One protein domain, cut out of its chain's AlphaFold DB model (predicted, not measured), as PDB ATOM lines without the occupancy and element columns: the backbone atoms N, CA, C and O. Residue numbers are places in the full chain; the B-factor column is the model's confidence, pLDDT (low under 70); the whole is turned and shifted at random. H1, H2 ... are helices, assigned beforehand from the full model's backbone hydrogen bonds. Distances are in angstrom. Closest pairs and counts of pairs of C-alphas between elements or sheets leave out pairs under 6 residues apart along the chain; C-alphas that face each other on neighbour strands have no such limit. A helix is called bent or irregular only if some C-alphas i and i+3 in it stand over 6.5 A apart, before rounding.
ATOM      1  N   VAL A   2     -32.073   2.777 -22.401       74.88
ATOM      2  CA  VAL A   2     -30.645   2.355 -22.436       74.88
ATOM      3  C   VAL A   2     -29.833   2.726 -21.185       74.88
ATOM      4  O   VAL A   2     -29.115   1.886 -20.650       74.88
ATOM      5  N   MET A   3     -29.980   3.953 -20.675       79.19
ATOM      6  CA  MET A   3     -29.228   4.419 -19.500       79.19
ATOM      7  C   MET A   3     -29.569   3.638 -18.219       79.19
ATOM      8  O   MET A   3     -28.667   3.247 -17.484       79.19
ATOM      9  N   MET A   4     -30.857   3.382 -17.959       86.44
ATOM     10  CA  MET A   4     -31.286   2.649 -16.759       86.44
ATOM     11  C   MET A   4     -30.901   1.173 -16.855       86.44
ATOM     12  O   MET A   4     -30.390   0.608 -15.894       86.44
ATOM     13  N   THR A   5     -31.065   0.568 -18.034       89.94
ATOM     14  CA  THR A   5     -30.608  -0.801 -18.294       89.94
ATOM     15  C   THR A   5     -29.108  -0.939 -18.024       89.94
ATOM     16  O   THR A   5     -28.711  -1.871 -17.332       89.94
ATOM     17  N   GLY A   6     -28.284   0.003 -18.501       92.50
ATOM     18  CA  GLY A   6     -26.840   0.010 -18.247       92.50
ATOM     19  C   GLY A   6     -26.477   0.192 -16.770       92.50
ATOM     20  O   GLY A   6     -25.600  -0.505 -16.264       92.50
ATOM     21  N   LEU A   7     -27.177   1.077 -16.053       93.62
ATOM     22  CA  LEU A   7     -26.989   1.258 -14.611       93.62
ATOM     23  C   LEU A   7     -27.304  -0.027 -13.836       93.62
ATOM     24  O   LEU A   7     -26.533  -0.438 -12.973       93.62
ATOM     25  N   VAL A   8     -28.432  -0.665 -14.148       95.06
ATOM     26  CA  VAL A   8     -28.911  -1.870 -13.463       95.06
ATOM     27  C   VAL A   8     -27.983  -3.058 -13.710       95.06
ATOM     28  O   VAL A   8     -27.602  -3.737 -12.756       95.06
ATOM     29  N   THR A   9     -27.578  -3.302 -14.958       95.69
ATOM     30  CA  THR A   9     -26.652  -4.399 -15.276       95.69
ATOM     31  C   THR A   9     -25.256  -4.137 -14.722       95.69
ATOM     32  O   THR A   9     -24.638  -5.054 -14.183       95.69
ATOM     33  N   GLY A  10     -24.781  -2.888 -14.764       97.12
ATOM     34  CA  GLY A  10     -23.525  -2.482 -14.137       97.12
ATOM     35  C   GLY A  10     -23.533  -2.701 -12.623       97.12
ATOM     36  O   GLY A  10     -22.608  -3.305 -12.083       97.12
ATOM     37  N   ALA A  11     -24.606  -2.290 -11.941       97.25
ATOM     38  CA  ALA A  11     -24.781  -2.528 -10.510       97.25
ATOM     39  C   ALA A  11     -24.826  -4.027 -10.190       97.25
ATOM     40  O   ALA A  11     -24.134  -4.482  -9.283       97.25
ATOM     41  N   PHE A  12     -25.584  -4.811 -10.959       98.06
ATOM     42  CA  PHE A  12     -25.665  -6.261 -10.801       98.06
ATOM     43  C   PHE A  12     -24.289  -6.933 -10.913       98.06
ATOM     44  O   PHE A  12     -23.879  -7.653 -10.002       98.06
ATOM     45  N   VAL A  13     -23.544  -6.659 -11.991       98.31
ATOM     46  CA  VAL A  13     -22.191  -7.202 -12.198       98.31
ATOM     47  C   VAL A  13     -21.246  -6.741 -11.092       98.31
ATOM     48  O   VAL A  13     -20.454  -7.548 -10.602       98.31
ATOM     49  N   GLY A  14     -21.359  -5.485 -10.652       98.50
ATOM     50  CA  GLY A  14     -20.599  -4.938  -9.533       98.50
ATOM     51  C   GLY A  14     -20.848  -5.698  -8.230       98.50
ATOM     52  O   GLY A  14     -19.896  -6.166  -7.608       98.50
ATOM     53  N   PHE A  15     -22.114  -5.895  -7.844       98.50
ATOM     54  CA  PHE A  15     -22.474  -6.625  -6.624       98.50
ATOM     55  C   PHE A  15     -22.093  -8.104  -6.683       98.50
ATOM     56  O   PHE A  15     -21.601  -8.634  -5.691       98.50
ATOM     57  N   VAL A  16     -22.284  -8.773  -7.824       98.50
ATOM     58  CA  VAL A  16     -21.879 -10.177  -8.016       98.50
ATOM     59  C   VAL A  16     -20.361 -10.318  -7.930       98.50
ATOM     60  O   VAL A  16     -19.866 -11.148  -7.168       98.50
ATOM     61  N   SER A  17     -19.615  -9.469  -8.638       98.38
ATOM     62  CA  SER A  17     -18.148  -9.454  -8.584       98.38
ATOM     63  C   SER A  17     -17.649  -9.207  -7.163       98.38
ATOM     64  O   SER A  17     -16.827  -9.966  -6.653       98.38
ATOM     65  N   TRP A  18     -18.187  -8.184  -6.496       98.62
ATOM     66  CA  TRP A  18     -17.818  -7.850  -5.127       98.62
ATOM     67  C   TRP A  18     -18.135  -8.988  -4.153       98.62
ATOM     68  O   TRP A  18     -17.273  -9.341  -3.349       98.62
ATOM     69  N   TYR A  19     -19.314  -9.611  -4.255       98.56
ATOM     70  CA  TYR A  19     -19.698 -10.739  -3.407       98.56
ATOM     71  C   TYR A  19     -18.666 -11.865  -3.495       98.56
ATOM     72  O   TYR A  19     -18.143 -12.295  -2.471       98.56
ATOM     73  N   HIS A  20     -18.325 -12.313  -4.706       98.56
ATOM     74  CA  HIS A  20     -17.409 -13.440  -4.897       98.56
ATOM     75  C   HIS A  20     -15.962 -13.106  -4.521       98.56
ATOM     76  O   HIS A  20     -15.296 -13.913  -3.871       98.56
ATOM     77  N   LEU A  21     -15.475 -11.917  -4.891       98.50
ATOM     78  CA  LEU A  21     -14.112 -11.491  -4.569       98.50
ATOM     79  C   LEU A  21     -13.924 -11.312  -3.062       98.50
ATOM     80  O   LEU A  21     -12.961 -11.826  -2.495       98.50
ATOM     81  N   SER A  22     -14.853 -10.623  -2.397       98.44
ATOM     82  CA  SER A  22     -14.772 -10.404  -0.951       98.44
ATOM     83  C   SER A  22     -14.876 -11.711  -0.161       98.44
ATOM     84  O   SER A  22     -14.140 -11.881   0.806       98.44
ATOM     85  N   GLU A  23     -15.708 -12.670  -0.583       98.25
ATOM     86  CA  GLU A  23     -15.774 -14.001   0.038       98.25
ATOM     87  C   GLU A  23     -14.442 -14.752  -0.077       98.25
ATOM     88  O   GLU A  23     -13.942 -15.264   0.925       98.25
ATOM     89  N   ALA A  24     -13.829 -14.768  -1.264       98.25
ATOM     90  CA  ALA A  24     -12.539 -15.419  -1.471       98.25
ATOM     91  C   ALA A  24     -11.422 -14.763  -0.637       98.25
ATOM     92  O   ALA A  24     -10.599 -15.461  -0.040       98.25
ATOM     93  N   LEU A  25     -11.417 -13.429  -0.539       98.31
ATOM     94  CA  LEU A  25     -10.469 -12.682   0.293       98.31
ATOM     95  C   LEU A  25     -10.661 -12.964   1.788       98.31
ATOM     96  O   LEU A  25      -9.678 -13.120   2.509       98.31
ATOM     97  N   LEU A  26     -11.907 -13.071   2.258       98.06
ATOM     98  CA  LEU A  26     -12.208 -13.384   3.656       98.06
ATOM     99  C   LEU A  26     -11.756 -14.798   4.033       98.06
ATOM    100  O   LEU A  26     -11.148 -14.961   5.090       98.06
ATOM    101  N   VAL A  27     -11.948 -15.788   3.149       97.81
ATOM    102  CA  VAL A  27     -11.370 -17.132   3.328       97.81
ATOM    103  C   VAL A  27      -9.852 -17.051   3.386       97.81
ATOM    104  O   VAL A  27      -9.243 -17.567   4.318       97.81
ATOM    105  N   ARG A  28      -9.222 -16.361   2.425       97.69
ATOM    106  CA  ARG A  28      -7.761 -16.219   2.375       97.69
ATOM    107  C   ARG A  28      -7.186 -15.565   3.634       97.69
ATOM    108  O   ARG A  28      -6.032 -15.835   3.971       97.69
ATOM    109  N   TRP A  29      -7.954 -14.693   4.283       97.44
ATOM    110  CA  TRP A  29      -7.544 -13.965   5.478       97.44
ATOM    111  C   TRP A  29      -7.759 -14.763   6.769       97.44
ATOM    112  O   TRP A  29      -6.854 -14.828   7.597       97.44
ATOM    113  N   TRP A  30      -8.941 -15.357   6.959       96.06
ATOM    114  CA  TRP A  30      -9.328 -15.978   8.233       96.06
ATOM    115  C   TRP A  30      -9.128 -17.493   8.293       96.06
ATOM    116  O   TRP A  30      -8.953 -18.023   9.386       96.06
ATOM    117  N   THR A  31      -9.158 -18.174   7.149       94.75
ATOM    118  CA  THR A  31      -9.001 -19.634   7.019       94.75
ATOM    119  C   THR A  31      -8.142 -19.957   5.783       94.75
ATOM    120  O   THR A  31      -8.629 -20.591   4.839       94.75
ATOM    121  N   PRO A  32      -6.892 -19.454   5.704       95.25
ATOM    122  CA  PRO A  32      -6.037 -19.574   4.518       95.25
ATOM    123  C   PRO A  32      -5.800 -21.021   4.066       95.25
ATOM    124  O   PRO A  32      -5.620 -21.265   2.878       95.25
ATOM    125  N   GLU A  33      -5.832 -21.976   4.990       93.50
ATOM    126  CA  GLU A  33      -5.720 -23.411   4.732       93.50
ATOM    127  C   GLU A  33      -6.892 -23.993   3.922       93.50
ATOM    128  O   GLU A  33      -6.751 -25.049   3.310       93.50
ATOM    129  N   GLU A  34      -8.041 -23.310   3.889       92.25
ATOM    130  CA  GLU A  34      -9.213 -23.681   3.083       92.25
ATOM    131  C   GLU A  34      -9.294 -22.933   1.748       92.25
ATOM    132  O   GLU A  34     -10.230 -23.151   0.974       92.25
ATOM    133  N   PHE A  35      -8.350 -22.031   1.473       96.81
ATOM    134  CA  PHE A  35      -8.400 -21.199   0.281       96.81
ATOM    135  C   PHE A  35      -8.206 -22.024  -0.998       96.81
ATOM    136  O   PHE A  35      -7.247 -22.780  -1.142       96.81
ATOM    137  N   GLY A  36      -9.105 -21.836  -1.961       96.12
ATOM    138  CA  GLY A  36      -9.055 -22.481  -3.267       96.12
ATOM    139  C   GLY A  36     -10.110 -21.923  -4.218       96.12
ATOM    140  O   GLY A  36     -10.782 -20.939  -3.917       96.12
ATOM    141  N   LEU A  37     -10.291 -22.565  -5.375       95.62
ATOM    142  CA  LEU A  37     -11.290 -22.130  -6.365       95.62
ATOM    143  C   LEU A  37     -12.721 -22.143  -5.803       95.62
ATOM    144  O   LEU A  37     -13.518 -21.262  -6.117       95.62
ATOM    145  N   ASP A  38     -13.022 -23.079  -4.902       95.31
ATOM    146  CA  ASP A  38     -14.324 -23.155  -4.232       95.31
ATOM    147  C   ASP A  38     -14.607 -21.942  -3.330       95.31
ATOM    148  O   ASP A  38     -15.772 -21.640  -3.067       95.31
ATOM    149  N   SER A  39     -13.576 -21.208  -2.884       96.94
ATOM    150  CA  SER A  39     -13.730 -20.000  -2.060       96.94
ATOM    151  C   SER A  39     -14.429 -18.863  -2.808       96.94
ATOM    152  O   SER A  39     -14.978 -17.957  -2.187       96.94
ATOM    153  N   PHE A  40     -14.451 -18.925  -4.141       97.25
ATOM    154  CA  PHE A  40     -15.226 -18.011  -4.971       97.25
ATOM    155  C   PHE A  40     -16.698 -18.415  -5.072       97.25
ATOM    156  O   PHE A  40     -17.468 -17.679  -5.662       97.25
ATOM    157  N   LEU A  41     -17.132 -19.546  -4.503       96.69
ATOM    158  CA  LEU A  41     -18.541 -19.963  -4.439       96.69
ATOM    159  C   LEU A  41     -19.234 -20.152  -5.806       96.69
ATOM    160  O   LEU A  41     -20.459 -20.059  -5.905       96.69
ATOM    161  N   PHE A  42     -18.478 -20.471  -6.859       96.38
ATOM    162  CA  PHE A  42     -19.031 -20.849  -8.162       96.38
ATOM    163  C   PHE A  42     -19.300 -22.356  -8.224       96.38
ATOM    164  O   PHE A  42     -18.427 -23.149  -8.571       96.38
ATOM    165  N   SER A  43     -20.530 -22.767  -7.916       95.31
ATOM    166  CA  SER A  43     -20.986 -24.140  -8.168       95.31
ATOM    167  C   SER A  43     -21.619 -24.273  -9.558       95.31
ATOM    168  O   SER A  43     -22.086 -23.292 -10.139       95.31
ATOM    169  N   ARG A  44     -21.712 -25.501 -10.087       96.25
ATOM    170  CA  ARG A  44     -22.406 -25.764 -11.366       96.25
ATOM    171  C   ARG A  44     -23.861 -25.285 -11.341       96.25
ATOM    172  O   ARG A  44     -24.313 -24.652 -12.289       96.25
ATOM    173  N   GLY A  45     -24.569 -25.551 -10.240       96.50
ATOM    174  CA  GLY A  45     -25.950 -25.101 -10.053       96.50
ATOM    175  C   GLY A  45     -26.065 -23.579  -9.982       96.50
ATOM    176  O   GLY A  45     -26.968 -23.007 -10.582       96.50
ATOM    177  N   TYR A  46     -25.111 -22.916  -9.323       95.94
ATOM    178  CA  TYR A  46     -25.059 -21.457  -9.274       95.94
ATOM    179  C   TYR A  46     -24.862 -20.839 -10.664       95.94
ATOM    180  O   TYR A  46     -25.597 -19.929 -11.037       95.94
ATOM    181  N   VAL A  47     -23.919 -21.363 -11.455       96.88
ATOM    182  CA  VAL A  47     -23.687 -20.892 -12.830       96.88
ATOM    183  C   VAL A  47     -24.938 -21.091 -13.689       96.88
ATOM    184  O   VAL A  47     -25.339 -20.169 -14.391       96.88
ATOM    185  N   GLY A  48     -25.601 -22.248 -13.587       97.50
ATOM    186  CA  GLY A  48     -26.867 -22.497 -14.283       97.50
ATOM    187  C   GLY A  48     -27.962 -21.491 -13.910       97.50
ATOM    188  O   GLY A  48     -28.581 -20.906 -14.795       97.50
ATOM    189  N   ALA A  49     -28.153 -21.225 -12.616       96.25
ATOM    190  CA  ALA A  49     -29.125 -20.238 -12.141       96.25
ATOM    191  C   ALA A  49     -28.803 -18.815 -12.632       96.25
ATOM    192  O   ALA A  49     -29.698 -18.076 -13.029       96.25
ATOM    193  N   MET A  50     -27.521 -18.445 -12.661       96.81
ATOM    194  CA  MET A  50     -27.075 -17.148 -13.167       96.81
ATOM    195  C   MET A  50     -27.346 -16.993 -14.669       96.81
ATOM    196  O   MET A  50     -27.796 -15.937 -15.109       96.81
ATOM    197  N   LEU A  51     -27.116 -18.045 -15.459       97.38
ATOM    198  CA  LEU A  51     -27.450 -18.050 -16.886       97.38
ATOM    199  C   LEU A  51     -28.957 -17.891 -17.105       97.38
ATOM    200  O   LEU A  51     -29.358 -17.109 -17.962       97.38
ATOM    201  N   ILE A  52     -29.790 -18.574 -16.312       97.56
ATOM    202  CA  ILE A  52     -31.253 -18.430 -16.369       97.56
ATOM    203  C   ILE A  52     -31.671 -16.991 -16.056       97.56
ATOM    204  O   ILE A  52     -32.428 -16.411 -16.830       97.56
ATOM    205  N   ALA A  53     -31.121 -16.382 -15.003       97.50
ATOM    206  CA  ALA A  53     -31.407 -14.992 -14.650       97.50
ATOM    207  C   ALA A  53     -31.031 -14.004 -15.767       97.50
ATOM    208  O   ALA A  53     -31.787 -13.074 -16.058       97.50
ATOM    209  N   TRP A  54     -29.888 -14.208 -16.429       97.56
ATOM    210  CA  TRP A  54     -29.493 -13.388 -17.578       97.56
ATOM    211  C   TRP A  54     -30.388 -13.608 -18.798       97.56
ATOM    212  O   TRP A  54     -30.721 -12.640 -19.480       97.56
ATOM    213  N   MET A  55     -30.795 -14.851 -19.070       97.88
ATOM    214  CA  MET A  55     -31.719 -15.161 -20.163       97.88
ATOM    215  C   MET A  55     -33.095 -14.540 -19.927       97.88
ATOM    216  O   MET A  55     -33.613 -13.884 -20.824       97.88
ATOM    217  N   GLU A  56     -33.658 -14.684 -18.725       97.56
ATOM    218  CA  GLU A  56     -34.911 -14.030 -18.332       97.56
ATOM    219  C   GLU A  56     -34.809 -12.516 -18.518       97.56
ATOM    220  O   GLU A  56     -35.638 -11.916 -19.201       97.56
ATOM    221  N   PHE A  57     -33.742 -11.908 -17.993       96.88
ATOM    222  CA  PHE A  57     -33.519 -10.476 -18.129       96.88
ATOM    223  C   PHE A  57     -33.461 -10.033 -19.594       96.88
ATOM    224  O   PHE A  57     -34.085  -9.035 -19.957       96.88
ATOM    225  N   ALA A  58     -32.723 -10.761 -20.438       96.25
ATOM    226  CA  ALA A  58     -32.568 -10.443 -21.852       96.25
ATOM    227  C   ALA A  58     -33.888 -10.587 -22.622       96.25
ATOM    228  O   ALA A  58     -34.261  -9.680 -23.366       96.25
ATOM    229  N   VAL A  59     -34.610 -11.692 -22.408       96.88
ATOM    230  CA  VAL A  59     -35.904 -11.955 -23.049       96.88
ATOM    231  C   VAL A  59     -36.911 -10.884 -22.651       96.88
ATOM    232  O   VAL A  59     -37.468 -10.236 -23.530       96.88
ATOM    233  N   GLU A  60     -37.096 -10.623 -21.356       95.81
ATOM    234  CA  GLU A  60     -38.072  -9.635 -20.882       95.81
ATOM    235  C   GLU A  60     -37.692  -8.198 -21.251       95.81
ATOM    236  O   GLU A  60     -38.570  -7.378 -21.513       95.81
ATOM    237  N   SER A  61     -36.396  -7.872 -21.311       94.56
ATOM    238  CA  SER A  61     -35.947  -6.557 -21.789       94.56
ATOM    239  C   SER A  61     -36.243  -6.353 -23.275       94.56
ATOM    240  O   SER A  61     -36.441  -5.217 -23.701       94.56
ATOM    241  N   TRP A  62     -36.276  -7.431 -24.064       94.19
ATOM    242  CA  TRP A  62     -36.599  -7.379 -25.487       94.19
ATOM    243  C   TRP A  62     -38.109  -7.397 -25.746       94.19
ATOM    244  O   TRP A  62     -38.600  -6.602 -26.545       94.19
ATOM    245  N   THR A  63     -38.860  -8.262 -25.058       95.75
ATOM    246  CA  THR A  63     -40.304  -8.436 -25.283       95.75
ATOM    247  C   THR A  63     -41.164  -7.443 -24.504       95.75
ATOM    248  O   THR A  63     -42.168  -6.961 -25.028       95.75
ATOM    249  N   TRP A  64     -40.785  -7.107 -23.264       92.75
ATOM    250  CA  TRP A  64     -41.574  -6.279 -22.341       92.75
ATOM    251  C   TRP A  64     -40.741  -5.204 -21.616       92.75
ATOM    252  O   TRP A  64     -40.818  -5.081 -20.386       92.75
ATOM    253  N   PRO A  65     -40.003  -4.342 -22.342       92.50
ATOM    254  CA  PRO A  65     -39.154  -3.316 -21.727       92.50
ATOM    255  C   PRO A  65     -39.921  -2.378 -20.780       92.50
ATOM    256  O   PRO A  65     -39.411  -1.996 -19.726       92.50
ATOM    257  N   GLY A  66     -41.182  -2.060 -21.094       93.62
ATOM    258  CA  GLY A  66     -42.025  -1.202 -20.254       93.62
ATOM    259  C   GLY A  66     -42.343  -1.788 -18.871       93.62
ATOM    260  O   GLY A  66     -42.574  -1.030 -17.927       93.62
ATOM    261  N   ALA A  67     -42.330  -3.116 -18.711       91.50
ATOM    262  CA  ALA A  67     -42.536  -3.760 -17.413       91.50
ATOM    263  C   ALA A  67     -41.320  -3.564 -16.493       91.50
ATOM    264  O   ALA A  67     -41.484  -3.180 -15.331       91.50
ATOM    265  N   LYS A  68     -40.106  -3.739 -17.036       93.25
ATOM    266  CA  LYS A  68     -38.839  -3.471 -16.335       93.25
ATOM    267  C   LYS A  68     -38.740  -2.004 -15.920       93.25
ATOM    268  O   LYS A  68     -38.476  -1.701 -14.758       93.25
ATOM    269  N   GLU A  69     -39.046  -1.089 -16.842       92.31
ATOM    270  CA  GLU A  69     -39.048   0.347 -16.552       92.31
ATOM    271  C   GLU A  69     -40.050   0.703 -15.451       92.31
ATOM    272  O   GLU A  69     -39.695   1.400 -14.500       92.31
ATOM    273  N   ARG A  70     -41.277   0.175 -15.511       94.06
ATOM    274  CA  ARG A  70     -42.274   0.404 -14.457       94.06
ATOM    275  C   ARG A  70     -41.785  -0.081 -13.095       94.06
ATOM    276  O   ARG A  70     -42.032   0.595 -12.100       94.06
ATOM    277  N   TRP A  71     -41.101  -1.224 -13.029       94.25
ATOM    278  CA  TRP A  71     -40.503  -1.693 -11.782       94.25
ATOM    279  C   TRP A  71     -39.431  -0.733 -11.262       94.25
ATOM    280  O   TRP A  71     -39.470  -0.378 -10.088       94.25
ATOM    281  N   TRP A  72     -38.488  -0.303 -12.103       94.31
ATOM    282  CA  TRP A  72     -37.386   0.552 -11.652       94.31
ATOM    283  C   TRP A  72     -37.858   1.939 -11.216       94.31
ATOM    284  O   TRP A  72     -37.388   2.444 -10.196       94.31
ATOM    285  N   TRP A  73     -38.799   2.530 -11.959       92.19
ATOM    286  CA  TRP A  73     -39.270   3.900 -11.747       92.19
ATOM    287  C   TRP A  73     -40.405   4.035 -10.734       92.19
ATOM    288  O   TRP A  73     -40.683   5.152 -10.293       92.19
ATOM    289  N   ARG A  74     -41.076   2.944 -10.339       91.56
ATOM    290  CA  ARG A  74     -42.090   3.043  -9.281       91.56
ATOM    291  C   ARG A  74     -41.437   3.517  -7.975       91.56
ATOM    292  O   ARG A  74     -40.302   3.120  -7.691       91.56
ATOM    293  N   PRO A  75     -42.149   4.295  -7.144       86.44
ATOM    294  CA  PRO A  75     -41.642   4.716  -5.845       86.44
ATOM    295  C   PRO A  75     -41.114   3.523  -5.041       86.44
ATOM    296  O   PRO A  75     -41.843   2.576  -4.751       86.44
ATOM    297  N   GLY A  76     -39.814   3.550  -4.745       85.19
ATOM    298  CA  GLY A  76     -39.132   2.511  -3.982       85.19
ATOM    299  C   GLY A  76     -38.686   1.273  -4.764       85.19
ATOM    300  O   GLY A  76     -38.005   0.462  -4.167       85.19
ATOM    301  N   GLY A  77     -38.970   1.102  -6.060       91.75
ATOM    302  CA  GLY A  77     -38.581  -0.105  -6.810       91.75
ATOM    303  C   GLY A  77     -37.070  -0.361  -6.847       91.75
ATOM    304  O   GLY A  77     -36.567  -1.273  -6.187       91.75
ATOM    305  N   PHE A  78     -36.333   0.471  -7.586       93.31
ATOM    306  CA  PHE A  78     -34.870   0.388  -7.642       93.31
ATOM    307  C   PHE A  78     -34.184   0.639  -6.277       93.31
ATOM    308  O   PHE A  78     -33.310  -0.149  -5.911       93.31
ATOM    309  N   PRO A  79     -34.593   1.639  -5.462       95.12
ATOM    310  CA  PRO A  79     -34.031   1.829  -4.122       95.12
ATOM    311  C   PRO A  79     -34.212   0.628  -3.184       95.12
ATOM    312  O   PRO A  79     -33.291   0.304  -2.441       95.12
ATOM    313  N   LEU A  80     -35.358  -0.063  -3.225       96.06
ATOM    314  CA  LEU A  80     -35.582  -1.278  -2.435       96.06
ATOM    315  C   LEU A  80     -34.649  -2.398  -2.883       96.06
ATOM    316  O   LEU A  80     -34.052  -3.055  -2.039       96.06
ATOM    317  N   ALA A  81     -34.494  -2.603  -4.194       96.69
ATOM    318  CA  ALA A  81     -33.575  -3.607  -4.720       96.69
ATOM    319  C   ALA A  81     -32.133  -3.360  -4.238       96.69
ATOM    320  O   ALA A  81     -31.481  -4.283  -3.743       96.69
ATOM    321  N   LEU A  82     -31.676  -2.101  -4.295       97.38
ATOM    322  CA  LEU A  82     -30.381  -1.685  -3.751       97.38
ATOM    323  C   LEU A  82     -30.281  -1.905  -2.238       97.38
ATOM    324  O   LEU A  82     -29.289  -2.449  -1.761       97.38
ATOM    325  N   ALA A  83     -31.301  -1.518  -1.475       98.06
ATOM    326  CA  ALA A  83     -31.305  -1.711  -0.031       98.06
ATOM    327  C   ALA A  83     -31.213  -3.200   0.329       98.06
ATOM    328  O   ALA A  83     -30.389  -3.583   1.152       98.06
ATOM    329  N   VAL A  84     -32.000  -4.057  -0.325       98.25
ATOM    330  CA  VAL A  84     -32.011  -5.502  -0.061       98.25
ATOM    331  C   VAL A  84     -30.659  -6.139  -0.395       98.25
ATOM    332  O   VAL A  84     -30.131  -6.892   0.427       98.25
ATOM    333  N   VAL A  85     -30.062  -5.825  -1.554       98.38
ATOM    334  CA  VAL A  85     -28.758  -6.401  -1.931       98.38
ATOM    335  C   VAL A  85     -27.638  -5.920  -1.005       98.38
ATOM    336  O   VAL A  85     -26.834  -6.735  -0.555       98.38
ATOM    337  N   VAL A  86     -27.615  -4.629  -0.652       98.62
ATOM    338  CA  VAL A  86     -26.585  -4.046   0.223       98.62
ATOM    339  C   VAL A  86     -26.726  -4.565   1.650       98.62
ATOM    340  O   VAL A  86     -25.737  -4.978   2.244       98.62
ATOM    341  N   LEU A  87     -27.937  -4.604   2.207       98.62
ATOM    342  CA  LEU A  87     -28.159  -5.110   3.564       98.62
ATOM    343  C   LEU A  87     -27.849  -6.609   3.669       98.62
ATOM    344  O   LEU A  87     -27.240  -7.040   4.650       98.62
ATOM    345  N   GLY A  88     -28.206  -7.399   2.650       98.69
ATOM    346  CA  GLY A  88     -27.832  -8.812   2.570       98.69
ATOM    347  C   GLY A  88     -26.314  -9.009   2.529       98.69
ATOM    348  O   GLY A  88     -25.767  -9.817   3.285       98.69
ATOM    349  N   GLU A  89     -25.624  -8.210   1.712       98.69
ATOM    350  CA  GLU A  89     -24.162  -8.190   1.619       98.69
ATOM    351  C   GLU A  89     -23.516  -7.824   2.961       98.69
ATOM    352  O   GLU A  89     -22.668  -8.555   3.478       98.69
ATOM    353  N   MET A  90     -23.961  -6.733   3.582       98.69
ATOM    354  CA  MET A  90     -23.450  -6.282   4.874       98.69
ATOM    355  C   MET A  90     -23.642  -7.343   5.956       98.69
ATOM    356  O   MET A  90     -22.702  -7.625   6.695       98.69
ATOM    357  N   LEU A  91     -24.811  -7.985   6.029       98.75
ATOM    358  CA  LEU A  91     -25.065  -9.047   7.003       98.75
ATOM    359  C   LEU A  91     -24.175 -10.274   6.754       98.75
ATOM    360  O   LEU A  91     -23.628 -10.844   7.702       98.75
ATOM    361  N   ARG A  92     -23.979 -10.656   5.484       98.50
ATOM    362  CA  ARG A  92     -23.066 -11.740   5.098       98.50
ATOM    363  C   ARG A  92     -21.641 -11.452   5.573       98.50
ATOM    364  O   ARG A  92     -20.996 -12.328   6.148       98.50
ATOM    365  N   LYS A  93     -21.160 -10.227   5.365       98.50
ATOM    366  CA  LYS A  93     -19.783  -9.839   5.697       98.50
ATOM    367  C   LYS A  93     -19.622  -9.620   7.197       98.50
ATOM    368  O   LYS A  93     -18.616 -10.029   7.764       98.50
ATOM    369  N   ALA A  94     -20.642  -9.104   7.874       98.50
ATOM    370  CA  ALA A  94     -20.679  -9.035   9.329       98.50
ATOM    371  C   ALA A  94     -20.606 -10.429   9.971       98.50
ATOM    372  O   ALA A  94     -19.905 -10.597  10.970       98.50
ATOM    373  N   ALA A  95     -21.256 -11.446   9.389       98.44
ATOM    374  CA  ALA A  95     -21.131 -12.828   9.853       98.44
ATOM    375  C   ALA A  95     -19.686 -13.335   9.735       98.44
ATOM    376  O   ALA A  95     -19.146 -13.856  10.706       98.44
ATOM    377  N   TRP A  96     -19.029 -13.095   8.599       97.81
ATOM    378  CA  TRP A  96     -17.604 -13.388   8.423       97.81
ATOM    379  C   TRP A  96     -16.714 -12.669   9.442       97.81
ATOM    380  O   TRP A  96     -15.884 -13.297  10.089       97.81
ATOM    381  N   LEU A  97     -16.895 -11.359   9.620       97.94
ATOM    382  CA  LEU A  97     -16.062 -10.548  10.514       97.94
ATOM    383  C   LEU A  97     -16.270 -10.883  11.997       97.94
ATOM    384  O   LEU A  97     -15.339 -10.756  12.792       97.94
ATOM    385  N   THR A  98     -17.472 -11.334  12.363       97.94
ATOM    386  CA  THR A  98     -17.793 -11.772  13.729       97.94
ATOM    387  C   THR A  98     -17.330 -13.210  13.976       97.94
ATOM    388  O   THR A  98     -16.756 -13.503  15.021       97.94
ATOM    389  N   GLY A  99     -17.551 -14.111  13.011       96.44
ATOM    390  CA  GLY A  99     -17.206 -15.531  13.107       96.44
ATOM    391  C   GLY A  99     -15.716 -15.826  12.915       96.44
ATOM    392  O   GLY A  99     -15.182 -16.732  13.553       96.44
ATOM    393  N   LYS A 100     -15.024 -15.047  12.074       95.31
ATOM    394  CA  LYS A 100     -13.598 -15.202  11.735       95.31
ATOM    395  C   LYS A 100     -13.280 -16.656  11.358       95.31
ATOM    396  O   LYS A 100     -14.013 -17.248  10.574       95.31
ATOM    397  N   ALA A 101     -12.247 -17.254  11.954       94.00
ATOM    398  CA  ALA A 101     -11.843 -18.642  11.724       94.00
ATOM    399  C   ALA A 101     -12.897 -19.694  12.142       94.00
ATOM    400  O   ALA A 101     -12.767 -20.867  11.797       94.00
ATOM    401  N   ALA A 102     -13.942 -19.311  12.892       94.44
ATOM    402  CA  ALA A 102     -15.070 -20.200  13.180       94.44
ATOM    403  C   ALA A 102     -16.086 -20.263  12.024       94.44
ATOM    404  O   ALA A 102     -16.907 -21.182  11.996       94.44
ATOM    405  N   PHE A 103     -16.044 -19.315  11.080       95.62
ATOM    406  CA  PHE A 103     -16.859 -19.332   9.870       95.62
ATOM    407  C   PHE A 103     -16.106 -20.021   8.731       95.62
ATOM    408  O   PHE A 103     -14.999 -19.630   8.380       95.62
ATOM    409  N   THR A 104     -16.731 -21.026   8.124       94.31
ATOM    410  CA  THR A 104     -16.159 -21.796   7.014       94.31
ATOM    411  C   THR A 104     -17.188 -21.926   5.896       94.31
ATOM    412  O   THR A 104     -18.389 -22.046   6.150       94.31
ATOM    413  N   HIS A 105     -16.745 -21.939   4.636       94.94
ATOM    414  CA  HIS A 105     -17.649 -22.208   3.505       94.94
ATOM    415  C   HIS A 105     -18.149 -23.651   3.497       94.94
ATOM    416  O   HIS A 105     -19.288 -23.913   3.113       94.94
ATOM    417  N   ARG A 106     -17.304 -24.588   3.933       92.19
ATOM    418  CA  ARG A 106     -17.640 -26.010   4.024       92.19
ATOM    419  C   ARG A 106     -18.202 -26.319   5.405       92.19
ATOM    420  O   ARG A 106     -17.608 -25.933   6.413       92.19
ATOM    421  N   ILE A 107     -19.317 -27.045   5.455       92.06
ATOM    422  CA  ILE A 107     -19.894 -27.518   6.718       92.06
ATOM    423  C   ILE A 107     -18.919 -28.507   7.362       92.06
ATOM    424  O   ILE A 107     -18.498 -29.480   6.737       92.06
ATOM    425  N   GLN A 108     -18.558 -28.249   8.618       91.38
ATOM    426  CA  GLN A 108     -17.647 -29.099   9.377       91.38
ATOM    427  C   GLN A 108     -18.431 -30.196  10.100       91.38
ATOM    428  O   GLN A 108     -19.308 -29.908  10.908       91.38
ATOM    429  N   THR A 109     -18.092 -31.457   9.838       93.19
ATOM    430  CA  THR A 109     -18.685 -32.627  10.515       93.19
ATOM    431  C   THR A 109     -17.866 -33.099  11.717       93.19
ATOM    432  O   THR A 109     -18.309 -33.959  12.475       93.19
ATOM    433  N   ARG A 110     -16.667 -32.534  11.915       92.31
ATOM    434  CA  ARG A 110     -15.793 -32.785  13.066       92.31
ATOM    435  C   ARG A 110     -15.344 -31.463  13.678       92.31
ATOM    436  O   ARG A 110     -15.049 -30.509  12.960       92.31
ATOM    437  N   ARG A 111     -15.269 -31.416  15.010       90.06
ATOM    438  CA  ARG A 111     -14.797 -30.234  15.742       90.06
ATOM    439  C   ARG A 111     -13.295 -30.040  15.520       90.06
ATOM    440  O   ARG A 111     -12.520 -30.970  15.730       90.06
ATOM    441  N   ARG A 112     -12.883 -28.827  15.141       88.00
ATOM    442  CA  ARG A 112     -11.464 -28.453  15.015       88.00
ATOM    443  C   ARG A 112     -10.875 -28.057  16.377       88.00
ATOM    444  O   ARG A 112     -11.619 -27.501  17.188       88.00
ATOM    445  N   PRO A 113      -9.564 -28.260  16.616       88.19
ATOM    446  CA  PRO A 113      -8.924 -27.961  17.904       88.19
ATOM    447  C   PRO A 113      -9.153 -26.533  18.419       88.19
ATOM    448  O   PRO A 113      -9.352 -26.338  19.613       88.19
ATOM    449  N   HIS A 114      -9.208 -25.545  17.522       85.56
ATOM    450  CA  HIS A 114      -9.394 -24.128  17.861       85.56
ATOM    451  C   HIS A 114     -10.812 -23.602  17.577       85.56
ATOM    452  O   HIS A 114     -11.031 -22.392  17.552       85.56
ATOM    453  N   HIS A 115     -11.791 -24.485  17.340       91.12
ATOM    454  CA  HIS A 115     -13.165 -24.059  17.076       91.12
ATOM    455  C   HIS A 115     -13.857 -23.589  18.361       91.12
ATOM    456  O   HIS A 115     -13.995 -24.351  19.327       91.12
ATOM    457  N   VAL A 116     -14.342 -22.348  18.329       92.81
ATOM    458  CA  VAL A 116     -15.103 -21.708  19.404       92.81
ATOM    459  C   VAL A 116     -16.513 -21.378  18.927       92.81
ATOM    460  O   VAL A 116     -16.723 -21.016  17.770       92.81
ATOM    461  N   LEU A 117     -17.483 -21.498  19.831       95.75
ATOM    462  CA  LEU A 117     -18.854 -21.087  19.562       95.75
ATOM    463  C   LEU A 117     -18.941 -19.553  19.578       95.75
ATOM    464  O   LEU A 117     -18.496 -18.916  20.531       95.75
ATOM    465  N   VAL A 118     -19.544 -18.970  18.542       97.50
ATOM    466  CA  VAL A 118     -19.716 -17.517  18.401       97.50
ATOM    467  C   VAL A 118     -21.186 -17.151  18.608       97.50
ATOM    468  O   VAL A 118     -22.045 -17.591  17.851       97.50
ATOM    469  N   THR A 119     -21.472 -16.346  19.633       97.88
ATOM    470  CA  THR A 119     -22.839 -15.932  20.026       97.88
ATOM    471  C   THR A 119     -23.004 -14.419  20.210       97.88
ATOM    472  O   THR A 119     -24.053 -13.966  20.657       97.88
ATOM    473  N   HIS A 120     -21.989 -13.623  19.874       97.81
ATOM    474  CA  HIS A 120     -22.017 -12.160  19.977       97.81
ATOM    475  C   HIS A 120     -22.138 -11.503  18.591       97.81
ATOM    476  O   HIS A 120     -22.103 -12.182  17.563       97.81
ATOM    477  N   GLY A 121     -22.291 -10.176  18.546       97.75
ATOM    478  CA  GLY A 121     -22.476  -9.443  17.289       97.75
ATOM    479  C   GLY A 121     -23.733  -9.908  16.547       97.75
ATOM    480  O   GLY A 121     -24.760 -10.171  17.168       97.75
ATOM    481  N   VAL A 122     -23.650 -10.080  15.225       98.25
ATOM    482  CA  VAL A 122     -24.795 -10.546  14.414       98.25
ATOM    483  C   VAL A 122     -25.269 -11.963  14.769       98.25
ATOM    484  O   VAL A 122     -26.411 -12.315  14.477       98.25
ATOM    485  N   TYR A 123     -24.430 -12.765  15.438       98.25
ATOM    486  CA  TYR A 123     -24.808 -14.097  15.927       98.25
ATOM    487  C   TYR A 123     -25.721 -14.059  17.158       98.25
ATOM    488  O   TYR A 123     -26.359 -15.061  17.467       98.25
ATOM    489  N   ALA A 124     -25.835 -12.911  17.838       98.00
ATOM    490  CA  ALA A 124     -26.806 -12.730  18.916       98.00
ATOM    491  C   ALA A 124     -28.250 -12.623  18.387       98.00
ATOM    492  O   ALA A 124     -29.197 -12.884  19.123       98.00
ATOM    493  N   TRP A 125     -28.428 -12.248  17.112       97.38
ATOM    494  CA  TRP A 125     -29.743 -12.059  16.486       97.38
ATOM    495  C   TRP A 125     -30.174 -13.238  15.608       97.38
ATOM    496  O   TRP A 125     -31.365 -13.478  15.429       97.38
ATOM    497  N   SER A 126     -29.222 -13.981  15.040       97.25
ATOM    498  CA  SER A 126     -29.486 -15.150  14.197       97.25
ATOM    499  C   SER A 126     -28.412 -16.208  14.405       97.25
ATOM    500  O   SER A 126     -27.233 -15.888  14.498       97.25
ATOM    501  N   ARG A 127     -28.797 -17.491  14.397       97.06
ATOM    502  CA  ARG A 127     -27.838 -18.612  14.447       97.06
ATOM    503  C   ARG A 127     -27.059 -18.790  13.140       97.06
ATOM    504  O   ARG A 127     -25.983 -19.378  13.142       97.06
ATOM    505  N   HIS A 128     -27.590 -18.274  12.029       97.44
ATOM    506  CA  HIS A 128     -26.988 -18.400  10.700       97.44
ATOM    507  C   HIS A 128     -27.012 -17.069   9.928       97.44
ATOM    508  O   HIS A 128     -27.581 -16.994   8.834       97.44
ATOM    509  N   PRO A 129     -26.381 -16.002  10.454       98.19
ATOM    510  CA  PRO A 129     -26.440 -14.675   9.846       98.19
ATOM    511  C   PRO A 129     -25.798 -14.663   8.451       98.19
ATOM    512  O   PRO A 129     -26.295 -13.993   7.553       98.19
ATOM    513  N   GLY A 130     -24.766 -15.482   8.218       98.00
ATOM    514  CA  GLY A 130     -24.140 -15.616   6.901       98.00
ATOM    515  C   GLY A 130     -25.046 -16.251   5.839       98.00
ATOM    516  O   GLY A 130     -24.943 -15.890   4.667       98.00
ATOM    517  N   TYR A 131     -25.944 -17.168   6.218       97.88
ATOM    518  CA  TYR A 131     -26.945 -17.717   5.291       97.88
ATOM    519  C   TYR A 131     -28.093 -16.737   5.078       97.88
ATOM    520  O   TYR A 131     -28.516 -16.547   3.943       97.88
ATOM    521  N   LEU A 132     -28.540 -16.061   6.140       98.19
ATOM    522  CA  LEU A 132     -29.576 -15.032   6.052       98.19
ATOM    523  C   LEU A 132     -29.148 -13.863   5.150       98.19
ATOM    524  O   LEU A 132     -29.918 -13.431   4.296       98.19
ATOM    525  N   GLY A 133     -27.907 -13.388   5.296       98.44
ATOM    526  CA  GLY A 133     -27.337 -12.346   4.444       98.44
ATOM    527  C   GLY A 133     -27.244 -12.777   2.982       98.44
ATOM    528  O   GLY A 133     -27.724 -12.069   2.103       98.44
ATOM    529  N   TRP A 134     -26.716 -13.979   2.718       98.00
ATOM    530  CA  TRP A 134     -26.662 -14.533   1.358       98.00
ATOM    531  C   TRP A 134     -28.052 -14.687   0.727       98.00
ATOM    532  O   TRP A 134     -28.240 -14.371  -0.448       98.00
ATOM    533  N   TRP A 135     -29.039 -15.131   1.508       97.38
ATOM    534  CA  TRP A 135     -30.411 -15.289   1.044       97.38
ATOM    535  C   TRP A 135     -31.014 -13.951   0.598       97.38
ATOM    536  O   TRP A 135     -31.450 -13.838  -0.548       97.38
ATOM    537  N   TRP A 136     -30.945 -12.911   1.433       98.12
ATOM    538  CA  TRP A 136     -31.423 -11.576   1.056       98.12
ATOM    539  C   TRP A 136     -30.637 -10.972  -0.104       98.12
ATOM    540  O   TRP A 136     -31.240 -10.452  -1.039       98.12
ATOM    541  N   TRP A 137     -29.309 -11.103  -0.091       98.50
ATOM    542  CA  TRP A 137     -28.450 -10.647  -1.180       98.50
ATOM    543  C   TRP A 137     -28.891 -11.245  -2.519       98.50
ATOM    544  O   TRP A 137     -29.086 -10.525  -3.495       98.50
ATOM    545  N   SER A 138     -29.139 -12.556  -2.547       97.62
ATOM    546  CA  SER A 138     -29.550 -13.252  -3.764       97.62
ATOM    547  C   SER A 138     -30.932 -12.844  -4.281       97.62
ATOM    548  O   SER A 138     -31.138 -12.845  -5.487       97.62
ATOM    549  N   ILE A 139     -31.859 -12.451  -3.401       97.81
ATOM    550  CA  ILE A 139     -33.148 -11.869  -3.806       97.81
ATOM    551  C   ILE A 139     -32.925 -10.460  -4.358       97.81
ATOM    552  O   ILE A 139     -33.430 -10.122  -5.423       97.81
ATOM    553  N   GLY A 140     -32.121  -9.648  -3.667       97.81
ATOM    554  CA  GLY A 140     -31.807  -8.279  -4.072       97.81
ATOM    555  C   GLY A 140     -31.205  -8.188  -5.475       97.81
ATOM    556  O   GLY A 140     -31.577  -7.298  -6.238       97.81
ATOM    557  N   THR A 141     -30.343  -9.135  -5.863       98.06
ATOM    558  CA  THR A 141     -29.783  -9.167  -7.226       98.06
ATOM    559  C   THR A 141     -30.851  -9.403  -8.298       98.06
ATOM    560  O   THR A 141     -30.789  -8.779  -9.356       98.06
ATOM    561  N   GLN A 142     -31.871 -10.222  -8.027       98.00
ATOM    562  CA  GLN A 142     -32.972 -10.454  -8.973       98.00
ATOM    563  C   GLN A 142     -33.975  -9.299  -8.992       98.00
ATOM    564  O   GLN A 142     -34.465  -8.925 -10.057       98.00
ATOM    565  N   LEU A 143     -34.199  -8.650  -7.847       97.12
ATOM    566  CA  LEU A 143     -34.960  -7.402  -7.770       97.12
ATOM    567  C   LEU A 143     -34.289  -6.262  -8.548       97.12
ATOM    568  O   LEU A 143     -34.990  -5.439  -9.136       97.12
ATOM    569  N   LEU A 144     -32.951  -6.208  -8.585       97.06
ATOM    570  CA  LEU A 144     -32.221  -5.230  -9.402       97.06
ATOM    571  C   LEU A 144     -32.526  -5.434 -10.886       97.06
ATOM    572  O   LEU A 144     -32.946  -4.490 -11.554       97.06
ATOM    573  N   LEU A 145     -32.405  -6.672 -11.374       97.00
ATOM    574  CA  LEU A 145     -32.748  -7.040 -12.754       97.00
ATOM    575  C   LEU A 145     -34.258  -7.013 -13.036       97.00
ATOM    576  O   LEU A 145     -34.670  -7.136 -14.188       97.00
ATOM    577  N   ALA A 146     -35.084  -6.836 -12.002       96.50
ATOM    578  CA  ALA A 146     -36.537  -6.911 -12.067       96.50
ATOM    579  C   ALA A 146     -37.033  -8.244 -12.654       96.50
ATOM    580  O   ALA A 146     -37.957  -8.246 -13.462       96.50
ATOM    581  N   ASN A 147     -36.374  -9.351 -12.307       97.06
ATOM    582  CA  ASN A 147     -36.657 -10.704 -12.797       97.06
ATOM    583  C   ASN A 147     -37.701 -11.395 -11.900       97.06
ATOM    584  O   ASN A 147     -37.332 -11.852 -10.812       97.06
ATOM    585  N   PRO A 148     -38.993 -11.456 -12.270       94.31
ATOM    586  CA  PRO A 148     -40.015 -12.069 -11.425       94.31
ATOM    587  C   PRO A 148     -39.822 -13.579 -11.238       94.31
ATOM    588  O   PRO A 148     -40.054 -14.071 -10.135       94.31
ATOM    589  N   ILE A 149     -39.381 -14.305 -12.269       95.00
ATOM    590  CA  ILE A 149     -39.241 -15.764 -12.229       95.00
ATOM    591  C   ILE A 149     -38.021 -16.123 -11.384       95.00
ATOM    592  O   ILE A 149     -38.161 -16.824 -10.391       95.00
ATOM    593  N   SER A 150     -36.842 -15.572 -11.686       95.75
ATOM    594  CA  SER A 150     -35.617 -15.869 -10.924       95.75
ATOM    595  C   SER A 150     -35.660 -15.382  -9.469       95.75
ATOM    596  O   SER A 150     -34.888 -15.864  -8.638       95.75
ATOM    597  N   THR A 151     -36.543 -14.432  -9.134       93.69
ATOM    598  CA  THR A 151     -36.777 -14.015  -7.739       93.69
ATOM    599  C   THR A 151     -37.511 -15.096  -6.940       93.69
ATOM    600  O   THR A 151     -37.230 -15.280  -5.752       93.69
ATOM    601  N   ILE A 152     -38.445 -15.807  -7.573       83.94
ATOM    602  CA  ILE A 152     -39.229 -16.879  -6.958       83.94
ATOM    603  C   ILE A 152     -38.465 -18.184  -7.189       83.94
ATOM    604  O   ILE A 152     -38.592 -18.826  -8.226       83.94
TER     605      ILE A 152
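This is residues 2 to 152 of the 153 residues of the protein "Protein-S-isoprenylcysteine O-methyltransferase" of Compsopogon caeruleus (UniProt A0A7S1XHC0). An elongated bundle of three long helices, H1, H5 and H7, runs side by side, H7 opposite to the other two; a fourth long helix, H3, runs beside it, joined to H7 by the short H8, which packs on both. H4 lies at one end, and residues 103 to 120, with no named element, make a wide loop at the other. The 151 printed residues have eight named helices, H1 to H8 in order, and no named strand: the class is all helix. The whole is only just compact, close to loose, with a radius of gyration of the C-alphas of 17.3 A and spans of 57 by 30 by 24 A.

H1, residues 2 to 30, begins at C-alpha 2 (-30.645, 2.355, -22.436) and is 41.6 A long from first to last C-alpha. H2 is residues 37 to 40. H3, residues 44 to 63, is 28.5 A long, and H4, residues 65 to 73, is 12.3 A long. H5, residues 77 to 102, is 36.8 A long and ends at C-alpha 102 (-15.070, -20.200, 13.180). It has a kink of 37 degrees near residue 96 and is irregular, with C-alphas 98 and 101 at 9.3 A. H6 is residues 121 to 124. H7, residues 129 to 145, is 24.7 A long, and H8 is residues 148 to 151, with C-alpha 151 at (-36.777, -14.015, -7.739).

H5 is the hub, touching H1, H4, H6 and H7. H5 and H7 touch, their closest C-alphas being those of Gly 88 and Gly 133 at 4.0 A, at a shallow tilt of 26 degrees, opposite ways. H1 and H5 touch at a shallow tilt of 6 degrees, the same way, closest at the C-alphas of Trp 30 and Ala 101, 5.1 A. H1, with residues 8 to 15 alone, touches H7 at a shallow tilt of 19 degrees, opposite ways; the closest C-alphas are those of Phe 12 and Thr 141, 6.2 A. H5 touches H6 with residues 91 to 98 alone, the C-alphas of Ala 95 and Val 122 being closest at 6.3 A. H4 and H5 only just touch, only at the corner, with 3 pairs of C-alphas within 8 A, the closest those of Trp 72 and Phe 78 at 4.7 A. H1 touches H2 with residues 20 to 27 alone, closest at the C-alphas of Ala 24 and Ser 39, 4.8 A. H8 touches H7, closest at the C-alphas of Gln 142 and Thr 151, 5.4 A, and H3, closest at those of Ala 53 and Ser 150, 5.7 A. H3 and H7 are close but not clearly touching, while H3 and H1 are apart. Every O i to N i+4 pair is within hydrogen-bond range in H1, H3 and H4, against 20 of 22 in H5 and 12 of 13 in H7; H2, H6 and H8 are too short for such a pair.

The two C-alphas farthest apart are those of Gly 66 and Pro 113, 57.2 A. The printed part has no cut; the link from H5 to H6, 18 residues, is long. Residues 43 to 48, of which 44 to 48 belong to H3, stand free. The mean pLDDT of the printed part is 95.6, and no printed residue is under 70.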